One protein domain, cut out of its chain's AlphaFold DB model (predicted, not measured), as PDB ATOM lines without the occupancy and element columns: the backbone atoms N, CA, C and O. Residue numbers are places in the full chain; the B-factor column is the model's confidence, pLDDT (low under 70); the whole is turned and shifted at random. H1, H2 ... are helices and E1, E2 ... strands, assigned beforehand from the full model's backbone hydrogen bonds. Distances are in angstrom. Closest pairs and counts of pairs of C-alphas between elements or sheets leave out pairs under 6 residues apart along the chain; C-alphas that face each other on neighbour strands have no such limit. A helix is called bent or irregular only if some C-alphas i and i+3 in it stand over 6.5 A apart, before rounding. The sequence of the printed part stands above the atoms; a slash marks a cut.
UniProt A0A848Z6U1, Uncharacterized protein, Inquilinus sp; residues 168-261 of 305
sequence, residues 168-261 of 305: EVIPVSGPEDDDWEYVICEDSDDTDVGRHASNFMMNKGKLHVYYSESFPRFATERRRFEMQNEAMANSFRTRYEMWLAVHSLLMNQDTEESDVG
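What this domain is: This is residues 168 to 261 of the 305 residues of an uncharacterized protein of Inquilinus sp (UniProt A0A848Z6U1). A small three-stranded sheet, E1, E3 and E2, is sandwiched between one very long helix, H3, slanting over one face and a short irregular helix, H1, crossing the other, giving three layers with helices on both faces. H2 folds back along the first part of H3 as a helical hairpin away from the sheet, and residues 253 to 261 stick out free beyond the body. The printed part has 94 residues with three named helices and three named strands, in the order E1 H1 E2 E3 H2 H3; the sheet order is E1 E3 E2, mixed, and the class is mixed, helices and strands. The whole is only just compact, close to loose, with a radius of gyration of the C-alphas of 14.4 A, and it is elongated, spanning 50 by 28 by 21 A.

Where its parts are: Begin with the sheet: find C-alpha 168 at (113.511, 150.344, 83.560), where E1, residues 168 to 172, starts. E3 is residues 206 to 212, 19.6 A long, and E2 is residues 198 to 203, 16.2 A long. H1 is residues 178 to 184, irregular, with C-alphas 178 and 181 7.1 A apart. H2 is residues 216 to 228, 18.7 A long. From C-alpha 230 at (114.834, 149.622, 60.507), H3 runs 41.8 A to C-alpha 258 at (125.885, 164.164, 98.051).

How they stand to each other: Look first at inner strand E3. E1 is its parallel neighbour at 25 degrees, with N 170 and O 209 2.8 A apart, within hydrogen-bond range. E2 is its antiparallel neighbour at 158 degrees, a hairpin, with N 201 and O 208 at 2.9 A. H3 is on the sheet at a height of 8.7 A, over E1, E3 and E2; its closest C-alphas to E3 are those of Ala 245 and Val 209, 6.5 A apart. On the local plane it stands at 58 degrees to E1, only just slantwise to the strands. On the opposite face H1 is on the sheet at a height of 7.5 A, only just over E3 with 3 C-alphas, and runs across the strands at 87 degrees to E3 on the local plane; the closest C-alphas of H1 and E3 are those of Val 183 and Tyr 210, 5.7 A apart. H2 is not on the sheet. With residues 222 to 226 alone it touches residues 232 to 237 of H3, at a shallow tilt of 28 degrees, opposite ways; the closest C-alphas are those of Phe 225 and Ala 233, 4.8 A apart. H1 and H3 are apart. Every O i to N i+4 pair is within hydrogen-bond range in H3, 8 of 9 in H2 and 1 of 3 in H1, where 2 of 4 O i to N i+3 pairs are.

The domain as a whole: The C-alphas farthest apart are those of Gln 228 and Gly 261, 51.0 A. The printed part has no cut. The link from H1 to E2, residues 185 to 197, is long; the other links are tight. Look for low confidence, pLDDT under 70, at residues 186, 254 and 256 to 261.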
ATOM      1  N   GLU A 168     114.376 150.421  84.731       93.56
ATOM      2  CA  GLU A 168     113.511 150.344  83.560       93.56
ATOM      3  C   GLU A 168     113.561 151.662  82.803       93.56
ATOM      4  O   GLU A 168     113.498 152.731  83.403       93.56
ATOM      5  N   VAL A 169     113.702 151.567  81.484       93.94
ATOM      6  CA  VAL A 169     113.750 152.725  80.593       93.94
ATOM      7  C   VAL A 169     112.410 152.820  79.874       93.94
ATOM      8  O   VAL A 169     112.006 151.872  79.204       93.94
ATOM      9  N   ILE A 170     111.720 153.945  80.041       95.94
ATOM     10  CA  ILE A 170     110.352 154.179  79.580       95.94
ATOM     11  C   ILE A 170     110.388 155.255  78.483       95.94
ATOM     12  O   ILE A 170     110.768 156.397  78.757       95.94
ATOM     13  N   PRO A 171     110.047 154.910  77.229       95.94
ATOM     14  CA  PRO A 171     109.898 155.887  76.158       95.94
ATOM     15  C   PRO A 171     108.609 156.690  76.341       95.94
ATOM     16  O   PRO A 171     107.558 156.114  76.596       95.94
ATOM     17  N   VAL A 172     108.685 158.001  76.134       95.62
ATOM     18  CA  VAL A 172     107.556 158.928  76.252       95.62
ATOM     19  C   VAL A 172     107.367 159.647  74.923       95.62
ATOM     20  O   VAL A 172     108.295 160.268  74.394       95.62
ATOM     21  N   SER A 173     106.169 159.556  74.353       92.69
ATOM     22  CA  SER A 173     105.904 159.996  72.979       92.69
ATOM     23  C   SER A 173     105.960 161.519  72.817       92.69
ATOM     24  O   SER A 173     106.312 162.011  71.743       92.69
ATOM     25  N   GLY A 174     105.649 162.281  73.867       90.25
ATOM     26  CA  GLY A 174     105.646 163.745  73.874       90.25
ATOM     27  C   GLY A 174     104.676 164.314  74.917       90.25
ATOM     28  O   GLY A 174     104.236 163.563  75.778       90.25
ATOM     29  N   PRO A 175     104.299 165.604  74.823       90.56
ATOM     30  CA  PRO A 175     103.460 166.285  75.820       90.56
ATOM     31  C   PRO A 175     102.051 165.720  76.035       90.56
ATOM     32  O   PRO A 175     101.427 166.009  77.046       90.56
ATOM     33  N   GLU A 176     101.542 164.941  75.080       90.06
ATOM     34  CA  GLU A 176     100.227 164.286  75.161       90.06
ATOM     35  C   GLU A 176     100.289 162.905  75.839       90.06
ATOM     36  O   GLU A 176      99.270 162.233  75.965       90.06
ATOM     37  N   ASP A 177     101.491 162.436  76.182       91.50
ATOM     38  CA  ASP A 177     101.720 161.156  76.848       91.50
ATOM     39  C   ASP A 177     101.531 161.324  78.364       91.50
ATOM     40  O   ASP A 177     102.044 162.283  78.942       91.50
ATOM     41  N   ASP A 178     100.814 160.400  79.009       91.75
ATOM     42  CA  ASP A 178     100.526 160.465  80.451       91.75
ATOM     43  C   ASP A 178     101.822 160.486  81.283       91.75
ATOM     44  O   ASP A 178     101.870 161.102  82.347       91.75
ATOM     45  N   ASP A 179     102.897 159.873  80.773       92.06
ATOM     46  CA  ASP A 179     104.199 159.838  81.439       92.06
ATOM     47  C   ASP A 179     105.060 161.101  81.187       92.06
ATOM     48  O   ASP A 179     106.197 161.187  81.664       92.06
ATOM     49  N   TRP A 180     104.556 162.111  80.458       91.38
ATOM     50  CA  TRP A 180     105.292 163.356  80.170       91.38
ATOM     51  C   TRP A 180     105.675 164.132  81.429       91.38
ATOM     52  O   TRP A 180     106.765 164.709  81.491       91.38
ATOM     53  N   GLU A 181     104.828 164.088  82.461       90.62
ATOM     54  CA  GLU A 181     105.099 164.724  83.753       90.62
ATOM     55  C   GLU A 181     106.424 164.248  84.375       90.62
ATOM     56  O   GLU A 181     107.153 165.037  84.982       90.62
ATOM     57  N   TYR A 182     106.794 162.985  84.143       89.62
ATOM     58  CA  TYR A 182     108.028 162.398  84.660       89.62
ATOM     59  C   TYR A 182     109.266 162.787  83.853       89.62
ATOM     60  O   TYR A 182     110.379 162.625  84.343       89.62
ATOM     61  N   VAL A 183     109.108 163.317  82.636       86.19
ATOM     62  CA  VAL A 183     110.220 163.846  81.830       86.19
ATOM     63  C   VAL A 183     110.557 165.282  82.247       86.19
ATOM     64  O   VAL A 183     111.735 165.634  82.304       86.19
ATOM     65  N   ILE A 184     109.549 166.097  82.572       86.38
ATOM     66  CA  ILE A 184     109.697 167.535  82.866       86.38
ATOM     67  C   ILE A 184     109.936 167.855  84.350       86.38
ATOM     68  O   ILE A 184     110.528 168.896  84.624       86.38
ATOM     69  N   CYS A 185     109.529 166.969  85.277       71.25
ATOM     70  CA  CYS A 185     109.662 166.996  86.753       71.25
ATOM     71  C   CYS A 185     109.356 168.311  87.501       71.25
ATOM     72  O   CYS A 185     108.542 168.304  88.420       71.25
ATOM     73  N   GLU A 186     110.031 169.413  87.183       68.38
ATOM     74  CA  GLU A 186     109.950 170.697  87.893       68.38
ATOM     75  C   GLU A 186     108.998 171.698  87.224       68.38
ATOM     76  O   GLU A 186     108.417 172.536  87.912       68.38
ATOM     77  N   ASP A 187     108.785 171.584  85.910       74.81
ATOM     78  CA  ASP A 187     107.952 172.508  85.138       74.81
ATOM     79  C   ASP A 187     106.731 171.765  84.558       74.81
ATOM     80  O   ASP A 187     106.712 171.438  83.376       74.81
ATOM     81  N   SER A 188     105.701 171.489  85.372       73.06
ATOM     82  CA  SER A 188     104.536 170.658  84.983       73.06
ATOM     83  C   SER A 188     103.748 171.160  83.766       73.06
ATOM     84  O   SER A 188     103.043 170.384  83.128       73.06
ATOM     85  N   ASP A 189     103.863 172.451  83.448       78.12
ATOM     86  CA  ASP A 189     103.182 173.092  82.319       78.12
ATOM     87  C   ASP A 189     104.102 173.257  81.089       78.12
ATOM     88  O   ASP A 189     103.711 173.880  80.098       78.12
ATOM     89  N   ASP A 190     105.339 172.743  81.135       82.69
ATOM     90  CA  ASP A 190     106.296 172.881  80.036       82.69
ATOM     91  C   ASP A 190     106.042 171.849  78.929       82.69
ATOM     92  O   ASP A 190     106.284 170.645  79.053       82.69
ATOM     93  N   THR A 191     105.560 172.354  77.798       84.75
ATOM     94  CA  THR A 191     105.330 171.573  76.580       84.75
ATOM     95  C   THR A 191     106.499 171.658  75.593       84.75
ATOM     96  O   THR A 191     106.398 171.124  74.485       84.75
ATOM     97  N   ASP A 192     107.591 172.361  75.922       86.69
ATOM     98  CA  ASP A 192     108.753 172.483  75.040       86.69
ATOM     99  C   ASP A 192     109.588 171.198  75.036       86.69
ATOM    100  O   ASP A 192     110.501 170.963  75.832       86.69
ATOM    101  N   VAL A 193     109.308 170.373  74.034       85.88
ATOM    102  CA  VAL A 193     110.012 169.120  73.759       85.88
ATOM    103  C   VAL A 193     111.513 169.322  73.508       85.88
ATOM    104  O   VAL A 193     112.308 168.402  73.687       85.88
ATOM    105  N   GLY A 194     111.940 170.517  73.087       85.31
ATOM    106  CA  GLY A 194     113.347 170.829  72.849       85.31
ATOM    107  C   GLY A 194     114.178 170.961  74.126       85.31
ATOM    108  O   GLY A 194     115.406 170.861  74.058       85.31
ATOM    109  N   ARG A 195     113.525 171.172  75.273       85.50
ATOM    110  CA  ARG A 195     114.181 171.449  76.553       85.50
ATOM    111  C   ARG A 195     114.451 170.190  77.373       85.50
ATOM    112  O   ARG A 195     115.465 170.137  78.065       85.50
ATOM    113  N   HIS A 196     113.611 169.165  77.232       84.94
ATOM    114  CA  HIS A 196     113.631 167.977  78.088       84.94
ATOM    115  C   HIS A 196     113.911 166.701  77.286       84.94
ATOM    116  O   HIS A 196     113.087 166.240  76.496       84.94
ATOM    117  N   ALA A 197     115.107 166.136  77.472       87.88
ATOM    118  CA  ALA A 197     115.532 164.917  76.776       87.88
ATOM    119  C   ALA A 197     115.181 163.639  77.552       87.88
ATOM    120  O   ALA A 197     114.739 162.653  76.959       87.88
ATOM    121  N   SER A 198     115.404 163.651  78.866       91.88
ATOM    122  CA  SER A 198     115.190 162.513  79.757       91.88
ATOM    123  C   SER A 198     115.223 162.940  81.216       91.88
ATOM    124  O   SER A 198     115.900 163.915  81.547       91.88
ATOM    125  N   ASN A 199     114.610 162.142  82.079       91.44
ATOM    126  CA  ASN A 199     114.727 162.261  83.522       91.44
ATOM    127  C   ASN A 199     114.660 160.881  84.190       91.44
ATOM    128  O   ASN A 199     114.351 159.884  83.535       91.44
ATOM    129  N   PHE A 200     114.959 160.805  85.483       91.62
ATOM    130  CA  PHE A 200     114.880 159.561  86.237       91.62
ATOM    131  C   PHE A 200     114.289 159.766  87.628       91.62
ATOM    132  O   PHE A 200     114.439 160.817  88.243       91.62
ATOM    133  N   MET A 201     113.642 158.724  88.145       91.19
ATOM    134  CA  MET A 201     113.103 158.710  89.499       91.19
ATOM    135  C   MET A 201     113.222 157.328  90.134       91.19
ATOM    136  O   MET A 201     113.088 156.293  89.476       91.19
ATOM    137  N   MET A 202     113.434 157.308  91.447       88.38
ATOM    138  CA  MET A 202     113.410 156.079  92.228       88.38
ATOM    139  C   MET A 202     111.976 155.777  92.677       88.38
ATOM    140  O   MET A 202     111.374 156.564  93.405       88.38
ATOM    141  N   ASN A 203     111.425 154.626  92.287       87.75
ATOM    142  CA  ASN A 203     110.091 154.189  92.707       87.75
ATOM    143  C   ASN A 203     110.125 152.720  93.148       87.75
ATOM    144  O   ASN A 203     110.548 151.844  92.401       87.75
ATOM    145  N   LYS A 204     109.694 152.434  94.385       86.12
ATOM    146  CA  LYS A 204     109.644 151.069  94.962       86.12
ATOM    147  C   LYS A 204     110.963 150.276  94.839       86.12
ATOM    148  O   LYS A 204     110.939 149.057  94.704       86.12
ATOM    149  N   GLY A 205     112.109 150.956  94.909       81.88
ATOM    150  CA  GLY A 205     113.432 150.330  94.785       81.88
ATOM    151  C   GLY A 205     113.848 149.988  93.349       81.88
ATOM    152  O   GLY A 205     114.835 149.277  93.168       81.88
ATOM    153  N   LYS A 206     113.110 150.487  92.350       89.94
ATOM    154  CA  LYS A 206     113.438 150.408  90.927       89.94
ATOM    155  C   LYS A 206     113.687 151.815  90.377       89.94
ATOM    156  O   LYS A 206     112.922 152.739  90.659       89.94
ATOM    157  N   LEU A 207     114.753 151.980  89.600       88.38
ATOM    158  CA  LEU A 207     115.074 153.230  88.916       88.38
ATOM    159  C   LEU A 207     114.293 153.306  87.598       88.38
ATOM    160  O   LEU A 207     114.558 152.540  86.673       88.38
ATOM    161  N   HIS A 208     113.343 154.228  87.506       94.19
ATOM    162  CA  HIS A 208     112.599 154.495  86.279       94.19
ATOM    163  C   HIS A 208     113.262 155.644  85.525       94.19
ATOM    164  O   HIS A 208     113.468 156.714  86.093       94.19
ATOM    165  N   VAL A 209     113.615 155.414  84.263       93.94
ATOM    166  CA  VAL A 209     114.285 156.382  83.388       93.94
ATOM    167  C   VAL A 209     113.343 156.731  82.245       93.94
ATOM    168  O   VAL A 209     113.150 155.925  81.342       93.94
ATOM    169  N   TYR A 210     112.764 157.923  82.280       95.25
ATOM    170  CA  TYR A 210     111.828 158.413  81.272       95.25
ATOM    171  C   TYR A 210     112.584 159.209  80.214       95.25
ATOM    172  O   TYR A 210     113.432 160.038  80.550       95.25
ATOM    173  N   TYR A 211     112.301 158.989  78.931       95.25
ATOM    174  CA  TYR A 211     112.932 159.766  77.862       95.25
ATOM    175  C   TYR A 211     111.963 160.157  76.758       95.25
ATOM    176  O   TYR A 211     111.086 159.391  76.378       95.25
ATOM    177  N   SER A 212     112.161 161.354  76.210       94.94
ATOM    178  CA  SER A 212     111.306 161.908  75.164       94.94
ATOM    179  C   SER A 212     111.694 161.363  73.788       94.94
ATOM    180  O   SER A 212     112.779 161.654  73.276       94.94
ATOM    181  N   GLU A 213     110.792 160.622  73.137       94.62
ATOM    182  CA  GLU A 213     110.956 160.215  71.734       94.62
ATOM    183  C   GLU A 213     110.847 161.406  70.771       94.62
ATOM    184  O   GLU A 213     111.379 161.366  69.658       94.62
ATOM    185  N   SER A 214     110.189 162.484  71.199       92.94
ATOM    186  CA  SER A 214     110.046 163.706  70.408       92.94
ATOM    187  C   SER A 214     111.224 164.677  70.580       92.94
ATOM    188  O   SER A 214     111.292 165.680  69.864       92.94
ATOM    189  N   PHE A 215     112.191 164.382  71.462       93.56
ATOM    190  CA  PHE A 215     113.387 165.208  71.646       93.56
ATOM    191  C   PHE A 215     114.137 165.387  70.308       93.56
ATOM    192  O   PHE A 215     114.549 164.390  69.701       93.56
ATOM    193  N   PRO A 216     114.373 166.626  69.821       90.50
ATOM    194  CA  PRO A 216     114.771 166.867  68.431       90.50
ATOM    195  C   PRO A 216     116.017 166.113  67.961       90.50
ATOM    196  O   PRO A 216     116.064 165.648  66.819       90.50
ATOM    197  N   ARG A 217     117.030 165.962  68.825       87.69
ATOM    198  CA  ARG A 217     118.256 165.223  68.482       87.69
ATOM    199  C   ARG A 217     118.001 163.723  68.348       87.69
ATOM    200  O   ARG A 217     118.475 163.125  67.388       87.69
ATOM    201  N   PHE A 218     117.235 163.136  69.269       90.50
ATOM    202  CA  PHE A 218     116.881 161.717  69.215       90.50
ATOM    203  C   PHE A 218     115.994 161.428  68.001       90.50
ATOM    204  O   PHE A 218     116.325 160.563  67.194       90.50
ATOM    205  N   ALA A 219     114.929 162.211  67.812       91.94
ATOM    206  CA  ALA A 219     113.986 162.030  66.712       91.94
ATOM    207  C   ALA A 219     114.658 162.163  65.334       91.94
ATOM    208  O   ALA A 219     114.352 161.404  64.413       91.94
ATOM    209  N   THR A 220     115.595 163.108  65.185       92.69
ATOM    210  CA  THR A 220     116.322 163.318  63.923       92.69
ATOM    211  C   THR A 220     117.259 162.153  63.609       92.69
ATOM    212  O   THR A 220     117.237 161.648  62.486       92.69
ATOM    213  N   GLU A 221     118.050 161.687  64.581       89.69
ATOM    214  CA  GLU A 221     118.961 160.554  64.367       89.69
ATOM    215  C   GLU A 221     118.198 159.236  64.188       89.69
ATOM    216  O   GLU A 221     118.527 158.463  63.289       89.69
ATOM    217  N   ARG A 222     117.115 159.004  64.946       90.19
ATOM    218  CA  ARG A 222     116.268 157.815  64.763       90.19
ATOM    219  C   ARG A 222     115.701 157.762  63.346       90.19
ATOM    220  O   ARG A 222     115.897 156.763  62.663       90.19
ATOM    221  N   ARG A 223     115.104 158.862  62.861       93.25
ATOM    222  CA  ARG A 223     114.588 158.964  61.481       93.25
ATOM    223  C   ARG A 223     115.677 158.745  60.434       93.25
ATOM    224  O   ARG A 223     115.432 158.108  59.416       93.25
ATOM    225  N   ARG A 224     116.886 159.262  60.672       93.12
ATOM    226  CA  ARG A 224     118.032 159.054  59.776       93.12
ATOM    227  C   ARG A 224     118.388 157.572  59.653       93.12
ATOM    228  O   ARG A 224     118.622 157.113  58.538       93.12
ATOM    229  N   PHE A 225     118.414 156.832  60.762       90.00
ATOM    230  CA  PHE A 225     118.655 155.389  60.736       90.00
ATOM    231  C   PHE A 225     117.470 154.611  60.153       90.00
ATOM    232  O   PHE A 225     117.699 153.695  59.373       90.00
ATOM    233  N   GLU A 226     116.224 155.009  60.435       91.94
ATOM    234  CA  GLU A 226     115.017 154.405  59.842       91.94
ATOM    235  C   GLU A 226     115.031 154.496  58.307       91.94
ATOM    236  O   GLU A 226     114.692 153.528  57.633       91.94
ATOM    237  N   MET A 227     115.481 155.628  57.744       92.88
ATOM    238  CA  MET A 227     115.624 155.803  56.291       92.88
ATOM    239  C   MET A 227     116.670 154.870  55.663       92.88
ATOM    240  O   MET A 227     116.599 154.604  54.464       92.88
ATOM    241  N   GLN A 228     117.655 154.411  56.439       89.44
ATOM    242  CA  GLN A 228     118.686 153.487  55.967       89.44
ATOM    243  C   GLN A 228     118.250 152.032  56.148       89.44
ATOM    244  O   GLN A 228     118.307 151.252  55.200       89.44
ATOM    245  N   ASN A 229     117.855 151.667  57.369       89.75
ATOM    246  CA  ASN A 229     117.439 150.324  57.753       89.75
ATOM    247  C   ASN A 229     116.758 150.357  59.134       89.75
ATOM    248  O   ASN A 229     117.335 150.832  60.115       89.75
ATOM    249  N   GLU A 230     115.573 149.762  59.246       91.00
ATOM    250  CA  GLU A 230     114.834 149.622  60.507       91.00
ATOM    251  C   GLU A 230     115.658 148.931  61.611       91.00
ATOM    252  O   GLU A 230     115.629 149.342  62.773       91.00
ATOM    253  N   ALA A 231     116.485 147.941  61.259       86.19
ATOM    254  CA  ALA A 231     117.372 147.275  62.212       86.19
ATOM    255  C   ALA A 231     118.405 148.240  62.822       86.19
ATOM    256  O   ALA A 231     118.728 148.137  64.008       86.19
ATOM    257  N   MET A 232     118.895 149.216  62.047       82.44
ATOM    258  CA  MET A 232     119.816 150.237  62.555       82.44
ATOM    259  C   MET A 232     119.110 151.217  63.492       82.44
ATOM    260  O   MET A 232     119.708 151.625  64.486       82.44
ATOM    261  N   ALA A 233     117.848 151.557  63.216       85.75
ATOM    262  CA  ALA A 233     117.043 152.406  64.090       85.75
ATOM    263  C   ALA A 233     116.768 151.736  65.441       85.75
ATOM    264  O   ALA A 233     116.972 152.353  66.487       85.75
ATOM    265  N   ASN A 234     116.404 150.449  65.429       88.06
ATOM    266  CA  ASN A 234     116.234 149.654  66.647       88.06
ATOM    267  C   ASN A 234     117.548 149.535  67.424       88.06
ATOM    268  O   ASN A 234     117.585 149.749  68.632       88.06
ATOM    269  N   SER A 235     118.654 149.287  66.721       84.25
ATOM    270  CA  SER A 235     119.984 149.243  67.325       84.25
ATOM    271  C   SER A 235     120.380 150.588  67.957       84.25
ATOM    272  O   SER A 235     120.913 150.620  69.066       84.25
ATOM    273  N   PHE A 236     120.085 151.711  67.294       88.62
ATOM    274  CA  PHE A 236     120.285 153.056  67.839       88.62
ATOM    275  C   PHE A 236     119.441 153.292  69.093       88.62
ATOM    276  O   PHE A 236     119.982 153.751  70.098       88.62
ATOM    277  N   ARG A 237     118.156 152.920  69.063       90.25
ATOM    278  CA  ARG A 237     117.253 153.013  70.213       90.25
ATOM    279  C   ARG A 237     117.796 152.238  71.414       90.25
ATOM    280  O   ARG A 237     117.972 152.830  72.471       90.25
ATOM    281  N   THR A 238     118.151 150.964  71.242       85.81
ATOM    282  CA  THR A 238     118.699 150.137  72.331       85.81
ATOM    283  C   THR A 238     119.991 150.727  72.904       85.81
ATOM    284  O   THR A 238     120.192 150.720  74.118       85.81
ATOM    285  N   ARG A 239     120.871 151.280  72.056       83.62
ATOM    286  CA  ARG A 239     122.090 151.970  72.518       83.62
ATOM    287  C   ARG A 239     121.770 153.226  73.321       83.62
ATOM    288  O   ARG A 239     122.397 153.465  74.350       83.62
ATOM    289  N   TYR A 240     120.816 154.019  72.848       87.25
ATOM    290  CA  TYR A 240     120.384 155.241  73.513       87.25
ATOM    291  C   TYR A 240     119.764 154.940  74.886       87.25
ATOM    292  O   TYR A 240     120.157 155.547  75.879       87.25
ATOM    293  N   GLU A 241     118.893 153.934  74.968       89.44
ATOM    294  CA  GLU A 241     118.286 153.466  76.222       89.44
ATOM    295  C   GLU A 241     119.344 152.963  77.217       89.44
ATOM    296  O   GLU A 241     119.305 153.317  78.395       89.44
ATOM    297  N   MET A 242     120.343 152.205  76.752       85.19
ATOM    298  CA  MET A 242     121.456 151.757  77.599       85.19
ATOM    299  C   MET A 242     122.277 152.935  78.138       85.19
ATOM    300  O   MET A 242     122.644 152.956  79.312       85.19
ATOM    301  N   TRP A 243     122.565 153.928  77.291       85.88
ATOM    302  CA  TRP A 243     123.288 155.130  77.705       85.88
ATOM    303  C   TRP A 243     122.519 155.901  78.785       85.88
ATOM    304  O   TRP A 243     123.107 156.266  79.804       85.88
ATOM    305  N   LEU A 244     121.208 156.072  78.605       87.19
ATOM    306  CA  LEU A 244     120.328 156.717  79.578       87.19
ATOM    307  C   LEU A 244     120.249 155.958  80.903       87.19
ATOM    308  O   LEU A 244     120.335 156.577  81.963       87.19
ATOM    309  N   ALA A 245     120.128 154.629  80.859       85.44
ATOM    310  CA  ALA A 245     120.111 153.795  82.056       85.44
ATOM    311  C   ALA A 245     121.393 153.965  82.875       85.44
ATOM    312  O   ALA A 245     121.342 154.215  84.079       85.44
ATOM    313  N   VAL A 246     122.555 153.892  82.218       82.94
ATOM    314  CA  VAL A 246     123.844 154.057  82.897       82.94
ATOM    315  C   VAL A 246     124.003 155.476  83.437       82.94
ATOM    316  O   VAL A 246     124.421 155.636  84.582       82.94
ATOM    317  N   HIS A 247     123.643 156.494  82.651       82.50
ATOM    318  CA  HIS A 247     123.683 157.894  83.077       82.50
ATOM    319  C   HIS A 247     122.805 158.151  84.308       82.50
ATOM    320  O   HIS A 247     123.236 158.801  85.255       82.50
ATOM    321  N   SER A 248     121.603 157.584  84.333       85.44
ATOM    322  CA  SER A 248     120.670 157.747  85.449       85.44
ATOM    323  C   SER A 248     121.140 157.000  86.701       85.44
ATOM    324  O   SER A 248     121.044 157.522  87.806       85.44
ATOM    325  N   LEU A 249     121.716 155.802  86.543       81.75
ATOM    326  CA  LEU A 249     122.321 155.048  87.650       81.75
ATOM    327  C   LEU A 249     123.502 155.793  88.283       81.75
ATOM    328  O   LEU A 249     123.676 155.742  89.498       81.75
ATOM    329  N   LEU A 250     124.316 156.461  87.462       79.00
ATOM    330  CA  LEU A 250     125.409 157.327  87.908       79.00
ATOM    331  C   LEU A 250     124.883 158.501  88.734       79.00
ATOM    332  O   LEU A 250     125.268 158.659  89.887       79.00
ATOM    333  N   MET A 251     123.942 159.255  88.167       80.12
ATOM    334  CA  MET A 251     123.365 160.431  88.818       80.12
ATOM    335  C   MET A 251     122.635 160.084  90.123       80.12
ATOM    336  O   MET A 251     122.703 160.840  91.091       80.12
ATOM    337  N   ASN A 252     121.973 158.924  90.189       79.06
ATOM    338  CA  ASN A 252     121.344 158.457  91.423       79.06
ATOM    339  C   ASN A 252     122.377 158.154  92.522       79.06
ATOM    340  O   ASN A 252     122.163 158.527  93.670       79.06
ATOM    341  N   GLN A 253     123.508 157.524  92.182       73.69
ATOM    342  CA  GLN A 253     124.590 157.290  93.148       73.69
ATOM    343  C   GLN A 253     125.183 158.602  93.662       73.69
ATOM    344  O   GLN A 253     125.377 158.747  94.865       73.69
ATOM    345  N   ASP A 254     125.395 159.576  92.778       67.94
ATOM    346  CA  ASP A 254     125.902 160.892  93.171       67.94
ATOM    347  C   ASP A 254     124.923 161.627  94.093       67.94
ATOM    348  O   ASP A 254     125.344 162.292  95.039       67.94
ATOM    349  N   THR A 255     123.618 161.492  93.850       70.94
ATOM    350  CA  THR A 255     122.578 162.081  94.706       70.94
ATOM    351  C   THR A 255     122.579 161.435  96.095       70.94
ATOM    352  O   THR A 255     122.525 162.144  97.097       70.94
ATOM    353  N   GLU A 256     122.720 160.108  96.168       67.12
ATOM    354  CA  GLU A 256     122.839 159.367  97.432       67.12
ATOM    355  C   GLU A 256     124.133 159.704  98.202       67.12
ATOM    356  O   GLU A 256     124.122 159.756  99.433       67.12
ATOM    357  N   GLU A 257     125.247 159.959  97.507       60.53
ATOM    358  CA  GLU A 257     126.526 160.339  98.126       60.53
ATOM    359  C   GLU A 257     126.580 161.824  98.537       60.53
ATOM    360  O   GLU A 257     127.228 162.166  99.530       60.53
ATOM    361  N   SER A 258     125.885 162.709  97.814       56.38
ATOM    362  CA  SER A 258     125.885 164.164  98.051       56.38
ATOM    363  C   SER A 258     124.995 164.605  99.216       56.38
ATOM    364  O   SER A 258     125.222 165.676  99.777       56.38
ATOM    365  N   ASP A 259     124.036 163.780  99.642       54.84
ATOM    366  CA  ASP A 259     123.188 164.049 100.818       54.84
ATOM    367  C   ASP A 259     123.970 163.930 102.155       54.84
ATOM    368  O   ASP A 259     123.444 164.143 103.251       54.84
ATOM    369  N   VAL A 260     125.276 163.630 102.082       49.06
ATOM    370  CA  VAL A 260     126.202 163.487 103.215       49.06
ATOM    371  C   VAL A 260     127.022 164.774 103.447       49.06
ATOM    372  O   VAL A 260     128.249 164.763 103.430       49.06
ATOM    373  N   GLY A 261     126.338 165.884 103.747       53.31
ATOM    374  CA  GLY A 261     126.898 167.085 104.402       53.31
ATOM    375  C   GLY A 261     127.878 167.966 103.599       53.31
ATOM    376  O   GLY A 261     128.421 167.578 102.579       53.31
TER     377      GLY A 261